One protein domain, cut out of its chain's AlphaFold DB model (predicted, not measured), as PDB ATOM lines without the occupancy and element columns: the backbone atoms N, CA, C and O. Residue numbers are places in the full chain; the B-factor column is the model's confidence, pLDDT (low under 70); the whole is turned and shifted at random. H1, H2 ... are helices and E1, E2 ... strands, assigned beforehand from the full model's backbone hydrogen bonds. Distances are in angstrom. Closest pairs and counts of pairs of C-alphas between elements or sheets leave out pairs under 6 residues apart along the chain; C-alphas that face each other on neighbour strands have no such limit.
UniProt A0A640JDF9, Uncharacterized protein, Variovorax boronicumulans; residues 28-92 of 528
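AT A GLANCE: This is residues 28 to 92 of the 528 residues of an uncharacterized protein of Variovorax boronicumulans (UniProt A0A640JDF9). The long helix H4 crosses H2 nearly at right angles, with H1 and H3 near H2's two ends; beyond H4 a small hairpin, E1 and E2, lengthens the body. The printed part has 65 residues, mostly helix: H1 to H4, then two antiparallel strands. It is compact, radius of gyration of the C-alphas 12.1 A, spanning 39 by 22 by 16 A.

HOW THE PARTS SIT: H1, residues 33 to 36, is close but not clearly touching H2, residues 41 to 49. H2 and H3, residues 51 to 59, touch only at the corner, closest C-alphas Lys 48 and Gly 54, 4.6 A. H4, residues 63 to 77, touches H2 with residues 70 to 74 alone, about perpendicular at 82 degrees, closest C-alphas Ile 43 and Leu 70, 6.4 A. Hairpin strands E1, residues 81 to 83, and E2, residues 86 to 88, have N 81 and O 88 2.8 A apart. Every O i to N i+4 pair is within hydrogen-bond range in H2 and H3, 9 of 11 in H4; H1 is too short for one.

IN THESE COORDINATES: H1 begins at C-alpha 33 (189.040, 192.500, 191.438). H4 measures 20.9 A. E2 ends at C-alpha 88 (184.571, 174.497, 210.261).

THE WHOLE: The printed part has no cut. Residues 28 to 31 and 80 to 84 have pLDDT under 70.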
ATOM      1  N   PRO A  28     174.465 197.982 193.901       45.34
ATOM      2  CA  PRO A  28     175.251 197.439 192.806       45.34
ATOM      3  C   PRO A  28     176.277 196.494 193.414       45.34
ATOM      4  O   PRO A  28     177.037 196.910 194.289       45.34
ATOM      5  N   GLU A  29     176.260 195.222 193.001       54.34
ATOM      6  CA  GLU A  29     177.259 194.266 193.464       54.34
ATOM      7  C   GLU A  29     178.635 194.884 193.232       54.34
ATOM      8  O   GLU A  29     178.963 195.293 192.111       54.34
ATOM      9  N   LEU A  30     179.421 195.006 194.302       60.88
ATOM     10  CA  LEU A  30     180.755 195.575 194.223       60.88
ATOM     11  C   LEU A  30     181.608 194.677 193.318       60.88
ATOM     12  O   LEU A  30     182.048 193.598 193.720       60.88
ATOM     13  N   LYS A  31     181.822 195.106 192.071       67.62
ATOM     14  CA  LYS A  31     182.710 194.430 191.120       67.62
ATOM     15  C   LYS A  31     184.149 194.832 191.422       67.62
ATOM     16  O   LYS A  31     184.691 195.730 190.789       67.62
ATOM     17  N   CYS A  32     184.724 194.186 192.426       75.38
ATOM     18  CA  CYS A  32     186.081 194.439 192.893       75.38
ATOM     19  C   CYS A  32     186.981 193.259 192.542       75.38
ATOM     20  O   CYS A  32     186.724 192.132 192.974       75.38
ATOM     21  N   GLU A  33     188.029 193.514 191.762       78.50
ATOM     22  CA  GLU A  33     189.040 192.500 191.438       78.50
ATOM     23  C   GLU A  33     189.858 192.123 192.680       78.50
ATOM     24  O   GLU A  33     190.243 190.971 192.846       78.50
ATOM     25  N   GLU A  34     190.010 193.051 193.624       76.56
ATOM     26  CA  GLU A  34     190.703 192.863 194.899       76.56
ATOM     27  C   GLU A  34     190.038 191.799 195.788       76.56
ATOM     28  O   GLU A  34     190.684 191.183 196.632       76.56
ATOM     29  N   LEU A  35     188.740 191.542 195.593       79.94
ATOM     30  CA  LEU A  35     188.013 190.486 196.308       79.94
ATOM     31  C   LEU A  35     188.254 189.090 195.716       79.94
ATOM     32  O   LEU A  35     187.810 188.101 196.297       79.94
ATOM     33  N   LYS A  36     188.925 189.010 194.561       80.31
ATOM     34  CA  LYS A  36     189.323 187.758 193.906       80.31
ATOM     35  C   LYS A  36     190.768 187.363 194.218       80.31
ATOM     36  O   LYS A  36     191.195 186.297 193.786       80.31
ATOM     37  N   GLU A  37     191.509 188.195 194.953       84.31
ATOM     38  CA  GLU A  37     192.845 187.851 195.442       84.31
ATOM     39  C   GLU A  37     192.796 186.546 196.251       84.31
ATOM     40  O   GLU A  37     191.878 186.339 197.045       84.31
ATOM     41  N   GLU A  38     193.786 185.669 196.068       84.62
ATOM     42  CA  GLU A  38     193.802 184.309 196.637       84.62
ATOM     43  C   GLU A  38     193.635 184.291 198.167       84.62
ATOM     44  O   GLU A  38     192.982 183.409 198.723       84.62
ATOM     45  N   THR A  39     194.159 185.307 198.853       83.25
ATOM     46  CA  THR A  39     194.070 185.460 200.311       83.25
ATOM     47  C   THR A  39     192.710 185.977 200.792       83.25
ATOM     48  O   THR A  39     192.309 185.684 201.918       83.25
ATOM     49  N   VAL A  40     191.974 186.713 199.951       83.75
ATOM     50  CA  VAL A  40     190.719 187.402 200.305       83.75
ATOM     51  C   VAL A  40     189.493 186.622 199.828       83.75
ATOM     52  O   VAL A  40     188.481 186.569 200.533       83.75
ATOM     53  N   ALA A  41     189.579 185.974 198.665       84.62
ATOM     54  CA  ALA A  41     188.474 185.257 198.033       84.62
ATOM     55  C   ALA A  41     187.804 184.204 198.941       84.62
ATOM     56  O   ALA A  41     186.567 184.165 198.975       84.62
ATOM     57  N   PRO A  42     188.538 183.401 199.745       85.69
ATOM     58  CA  PRO A  42     187.915 182.450 200.665       85.69
ATOM     59  C   PRO A  42     187.076 183.139 201.750       85.69
ATOM     60  O   PRO A  42     185.986 182.679 202.090       85.69
ATOM     61  N   ILE A  43     187.555 184.273 202.273       88.75
ATOM     62  CA  ILE A  43     186.856 185.049 203.307       88.75
ATOM     63  C   ILE A  43     185.652 185.775 202.707       88.75
ATOM     64  O   ILE A  43     184.580 185.788 203.309       88.75
ATOM     65  N   ALA A  44     185.784 186.308 201.490       87.06
ATOM     66  CA  ALA A  44     184.674 186.896 200.749       87.06
ATOM     67  C   ALA A  44     183.546 185.876 200.516       87.06
ATOM     68  O   ALA A  44     182.374 186.210 200.690       87.06
ATOM     69  N   ALA A  45     183.886 184.631 200.166       85.50
ATOM     70  CA  ALA A  45     182.914 183.554 199.979       85.50
ATOM     71  C   ALA A  45     182.191 183.192 201.289       85.50
ATOM     72  O   ALA A  45     180.961 183.129 201.309       85.50
ATOM     73  N   LEU A  46     182.932 183.034 202.395       87.06
ATOM     74  CA  LEU A  46     182.348 182.809 203.725       87.06
ATOM     75  C   LEU A  46     181.435 183.966 204.153       87.06
ATOM     76  O   LEU A  46     180.337 183.742 204.656       87.06
ATOM     77  N   CYS A  47     181.858 185.206 203.908       88.69
ATOM     78  CA  CYS A  47     181.078 186.396 204.219       88.69
ATOM     79  C   CYS A  47     179.778 186.466 203.408       88.69
ATOM     80  O   CYS A  47     178.719 186.718 203.971       88.69
ATOM     81  N   LYS A  48     179.820 186.185 202.100       86.62
ATOM     82  CA  LYS A  48     178.616 186.159 201.251       86.62
ATOM     83  C   LYS A  48     177.607 185.092 201.683       86.62
ATOM     84  O   LYS A  48     176.410 185.301 201.515       86.62
ATOM     85  N   ALA A  49     178.069 183.980 202.255       85.31
ATOM     86  CA  ALA A  49     177.193 182.946 202.803       85.31
ATOM     87  C   ALA A  49     176.486 183.376 204.107       85.31
ATOM     88  O   ALA A  49     175.445 182.819 204.452       85.31
ATOM     89  N   HIS A  50     177.012 184.377 204.821       90.12
ATOM     90  CA  HIS A  50     176.402 184.937 206.025       90.12
ATOM     91  C   HIS A  50     175.635 186.226 205.685       90.12
ATOM     92  O   HIS A  50     176.250 187.264 205.445       90.12
ATOM     93  N   ILE A  51     174.294 186.196 205.722       90.19
ATOM     94  CA  ILE A  51     173.407 187.296 205.268       90.19
ATOM     95  C   ILE A  51     173.869 188.674 205.772       90.19
ATOM     96  O   ILE A  51     174.089 189.583 204.974       90.19
ATOM     97  N   GLY A  52     174.102 188.824 207.079       89.88
ATOM     98  CA  GLY A  52     174.530 190.101 207.656       89.88
ATOM     99  C   GLY A  52     175.931 190.545 207.226       89.88
ATOM    100  O   GLY A  52     176.188 191.735 207.089       89.88
ATOM    101  N   CYS A  53     176.828 189.599 206.938       92.00
ATOM    102  CA  CYS A  53     178.162 189.924 206.442       92.00
ATOM    103  C   CYS A  53     178.079 190.362 204.977       92.00
ATOM    104  O   CYS A  53     178.695 191.356 204.604       92.00
ATOM    105  N   GLY A  54     177.245 189.686 204.177       89.94
ATOM    106  CA  GLY A  54     176.902 190.102 202.820       89.94
ATOM    107  C   GLY A  54     176.310 191.513 202.765       89.94
ATOM    108  O   GLY A  54     176.736 192.310 201.934       89.94
ATOM    109  N   TYR A  55     175.402 191.862 203.682       91.44
ATOM    110  CA  TYR A  55     174.874 193.226 203.813       91.44
ATOM    111  C   TYR A  55     175.972 194.258 204.075       91.44
ATOM    112  O   TYR A  55     176.067 195.249 203.352       91.44
ATOM    113  N   VAL A  56     176.848 194.011 205.052       90.62
ATOM    114  CA  VAL A  56     177.982 194.904 205.329       90.62
ATOM    115  C   VAL A  56     178.896 195.021 204.109       90.62
ATOM    116  O   VAL A  56     179.196 196.138 203.684       90.62
ATOM    117  N   LEU A  57     179.290 193.894 203.509       89.44
ATOM    118  CA  LEU A  57     180.178 193.848 202.348       89.44
ATOM    119  C   LEU A  57     179.617 194.665 201.175       89.44
ATOM    120  O   LEU A  57     180.340 195.465 200.582       89.44
ATOM    121  N   ASN A  58     178.319 194.524 200.896       84.94
ATOM    122  CA  ASN A  58     177.630 195.234 199.817       84.94
ATOM    123  C   ASN A  58     177.346 196.714 200.134       84.94
ATOM    124  O   ASN A  58     177.073 197.491 199.221       84.94
ATOM    125  N   SER A  59     177.422 197.132 201.402       84.81
ATOM    126  CA  SER A  59     177.239 198.537 201.803       84.81
ATOM    127  C   SER A  59     178.458 199.426 201.511       84.81
ATOM    128  O   SER A  59     178.371 200.664 201.534       84.81
ATOM    129  N   HIS A  60     179.621 198.818 201.263       83.00
ATOM    130  CA  HIS A  60     180.828 199.542 200.885       83.00
ATOM    131  C   HIS A  60     180.687 200.105 199.471       83.00
ATOM    132  O   HIS A  60     180.056 199.509 198.615       83.00
ATOM    133  N   ARG A  61     181.271 201.282 199.214       79.12
ATOM    134  CA  ARG A  61     181.277 201.904 197.872       79.12
ATOM    135  C   ARG A  61     182.639 201.840 197.184       79.12
ATOM    136  O   ARG A  61     182.745 202.184 196.014       79.12
ATOM    137  N   ARG A  62     183.684 201.455 197.919       83.94
ATOM    138  CA  ARG A  62     185.068 201.372 197.445       83.94
ATOM    139  C   ARG A  62     185.597 199.970 197.698       83.94
ATOM    140  O   ARG A  62     185.403 199.436 198.789       83.94
ATOM    141  N   CYS A  63     186.315 199.419 196.724       86.00
ATOM    142  CA  CYS A  63     186.908 198.088 196.830       86.00
ATOM    143  C   CYS A  63     187.922 197.984 197.974       86.00
ATOM    144  O   CYS A  63     187.911 196.997 198.701       86.00
ATOM    145  N   ALA A  64     188.697 199.044 198.220       85.81
ATOM    146  CA  ALA A  64     189.600 199.123 199.368       85.81
ATOM    147  C   ALA A  64     188.871 198.993 200.720       85.81
ATOM    148  O   ALA A  64     189.356 198.302 201.612       85.81
ATOM    149  N   ASP A  65     187.685 199.597 200.874       86.81
ATOM    150  CA  ASP A  65     186.925 199.512 202.128       86.81
ATOM    151  C   ASP A  65     186.368 198.095 202.344       86.81
ATOM    152  O   ASP A  65     186.392 197.586 203.467       86.81
ATOM    153  N   ALA A  66     185.892 197.461 201.265       89.38
ATOM    154  CA  ALA A  66     185.403 196.084 201.271       89.38
ATOM    155  C   ALA A  66     186.531 195.084 201.572       89.38
ATOM    156  O   ALA A  66     186.369 194.222 202.435       89.38
ATOM    157  N   LYS A  67     187.693 195.241 200.924       90.25
ATOM    158  CA  LYS A  67     188.901 194.454 201.203       90.25
ATOM    159  C   LYS A  67     189.322 194.608 202.662       90.25
ATOM    160  O   LYS A  67     189.411 193.612 203.372       90.25
ATOM    161  N   GLY A  68     189.465 195.845 203.138       91.88
ATOM    162  CA  GLY A  68     189.856 196.109 204.522       91.88
ATOM    163  C   GLY A  68     188.865 195.536 205.542       91.88
ATOM    164  O   GLY A  68     189.266 195.110 206.621       91.88
ATOM    165  N   TYR A  69     187.566 195.497 205.226       93.38
ATOM    166  CA  TYR A  69     186.581 194.808 206.066       93.38
ATOM    167  C   TYR A  69     186.837 193.298 206.145       93.38
ATOM    168  O   TYR A  69     186.854 192.751 207.246       93.38
ATOM    169  N   LEU A  70     187.095 192.633 205.016       93.69
ATOM    170  CA  LEU A  70     187.395 191.198 204.998       93.69
ATOM    171  C   LEU A  70     188.723 190.867 205.689       93.69
ATOM    172  O   LEU A  70     188.789 189.881 206.419       93.69
ATOM    173  N   GLU A  71     189.748 191.704 205.528       93.06
ATOM    174  CA  GLU A  71     191.033 191.563 206.227       93.06
ATOM    175  C   GLU A  71     190.872 191.679 207.748       93.06
ATOM    176  O   GLU A  71     191.501 190.930 208.492       93.06
ATOM    177  N   ARG A  72     189.987 192.564 208.230       94.81
ATOM    178  CA  ARG A  72     189.630 192.642 209.659       94.81
ATOM    179  C   ARG A  72     188.788 191.458 210.123       94.81
ATOM    180  O   ARG A  72     188.905 191.046 211.273       94.81
ATOM    181  N   LEU A  73     187.938 190.916 209.254       94.00
ATOM    182  CA  LEU A  73     187.080 189.775 209.568       94.00
ATOM    183  C   LEU A  73     187.867 188.458 209.657       94.00
ATOM    184  O   LEU A  73     187.578 187.629 210.515       94.00
ATOM    185  N   GLN A  74     188.869 188.266 208.799       91.31
ATOM    186  CA  GLN A  74     189.678 187.048 208.723       91.31
ATOM    187  C   GLN A  74     190.240 186.572 210.080       91.31
ATOM    188  O   GLN A  74     190.002 185.411 210.424       91.31
ATOM    189  N   PRO A  75     190.941 187.402 210.880       91.31
ATOM    190  CA  PRO A  75     191.451 186.972 212.181       91.31
ATOM    191  C   PRO A  75     190.338 186.686 213.198       91.31
ATOM    192  O   PRO A  75     190.552 185.895 214.110       91.31
ATOM    193  N   LEU A  76     189.145 187.276 213.037       91.00
ATOM    194  CA  LEU A  76     188.001 187.075 213.937       91.00
ATOM    195  C   LEU A  76     187.253 185.759 213.674       91.00
ATOM    196  O   LEU A  76     186.640 185.214 214.588       91.00
ATOM    197  N   ILE A  77     187.317 185.234 212.446       86.69
ATOM    198  CA  ILE A  77     186.864 183.868 212.121       86.69
ATOM    199  C   ILE A  77     187.834 182.835 212.721       86.69
ATOM    200  O   ILE A  77     187.428 181.739 213.115       86.69
ATOM    201  N   GLY A  78     189.121 183.190 212.790       78.81
ATOM    202  CA  GLY A  78     190.180 182.340 213.320       78.81
ATOM    203  C   GLY A  78     190.380 181.055 212.512       78.81
ATOM    204  O   GLY A  78     190.146 180.991 211.299       78.81
ATOM    205  N   GLU A  79     190.836 180.004 213.194       72.00
ATOM    206  CA  GLU A  79     191.040 178.687 212.579       72.00
ATOM    207  C   GLU A  79     189.717 177.948 212.321       72.00
ATOM    208  O   GLU A  79     189.665 177.109 211.423       72.00
ATOM    209  N   GLY A  80     188.637 178.332 213.012       67.50
ATOM    210  CA  GLY A  80     187.315 177.707 212.958       67.50
ATOM    211  C   GLY A  80     186.998 176.864 214.198       67.50
ATOM    212  O   GLY A  80     187.838 176.650 215.069       67.50
ATOM    213  N   THR A  81     185.765 176.376 214.294       65.31
ATOM    214  CA  THR A  81     185.308 175.502 215.380       65.31
ATOM    215  C   THR A  81     185.536 174.036 215.026       65.31
ATOM    216  O   THR A  81     185.256 173.585 213.912       65.31
ATOM    217  N   LYS A  82     186.053 173.256 215.982       61.81
ATOM    218  CA  LYS A  82     186.224 171.809 215.817       61.81
ATOM    219  C   LYS A  82     184.854 171.134 215.885       61.81
ATOM    220  O   LYS A  82     184.192 171.154 216.916       61.81
ATOM    221  N   THR A  83     184.439 170.538 214.780       69.38
ATOM    222  CA  THR A  83     183.208 169.755 214.640       69.38
ATOM    223  C   THR A  83     183.535 168.262 214.556       69.38
ATOM    224  O   THR A  83     184.692 167.875 214.375       69.38
ATOM    225  N   LEU A  84     182.510 167.409 214.637       67.69
ATOM    226  CA  LEU A  84     182.631 165.957 214.435       67.69
ATOM    227  C   LEU A  84     183.204 165.573 213.053       67.69
ATOM    228  O   LEU A  84     183.719 164.471 212.903       67.69
ATOM    229  N   PHE A  85     183.166 166.483 212.070       73.56
ATOM    230  CA  PHE A  85     183.640 166.268 210.696       73.56
ATOM    231  C   PHE A  85     184.890 167.096 210.342       73.56
ATOM    232  O   PHE A  85     185.202 167.274 209.168       73.56
ATOM    233  N   GLY A  86     185.608 167.618 211.343       74.00
ATOM    234  CA  GLY A  86     186.801 168.450 211.153       74.00
ATOM    235  C   GLY A  86     186.594 169.901 211.584       74.00
ATOM    236  O   GLY A  86     185.683 170.207 212.350       74.00
ATOM    237  N   ILE A  87     187.459 170.810 211.134       72.94
ATOM    238  CA  ILE A  87     187.409 172.227 211.518       72.94
ATOM    239  C   ILE A  87     186.508 172.988 210.541       72.94
ATOM    240  O   ILE A  87     186.755 172.980 209.335       72.94
ATOM    241  N   ARG A  88     185.473 173.657 211.054       75.75
ATOM    242  CA  ARG A  88     184.571 174.497 210.261       75.75
ATOM    243  C   ARG A  88     184.843 175.965 210.558       75.75
ATOM    244  O   ARG A  88     184.659 176.421 211.681       75.75
ATOM    245  N   LYS A  89     185.245 176.724 209.540       82.00
ATOM    246  CA  LYS A  89     185.281 178.188 209.623       82.00
ATOM    247  C   LYS A  89     183.865 178.736 209.507       82.00
ATOM    248  O   LYS A  89     183.131 178.358 208.595       82.00
ATOM    249  N   GLU A  90     183.494 179.619 210.422       83.25
ATOM    250  CA  GLU A  90     182.160 180.209 210.481       83.25
ATOM    251  C   GLU A  90     182.253 181.700 210.798       83.25
ATOM    252  O   GLU A  90     183.044 182.128 211.637       83.25
ATOM    253  N   VAL A  91     181.446 182.494 210.099       89.12
ATOM    254  CA  VAL A  91     181.281 183.920 210.382       89.12
ATOM    255  C   VAL A  91     180.230 184.053 211.475       89.12
ATOM    256  O   VAL A  91     179.093 183.633 211.274       89.12
ATOM    257  N   THR A  92     180.597 184.638 212.614       90.12
ATOM    258  CA  THR A  92     179.661 184.893 213.716       90.12
ATOM    259  C   THR A  92     179.152 186.339 213.688       90.12
ATOM    260  O   THR A  92     179.857 187.229 213.195       90.12
TER     261      THR A  92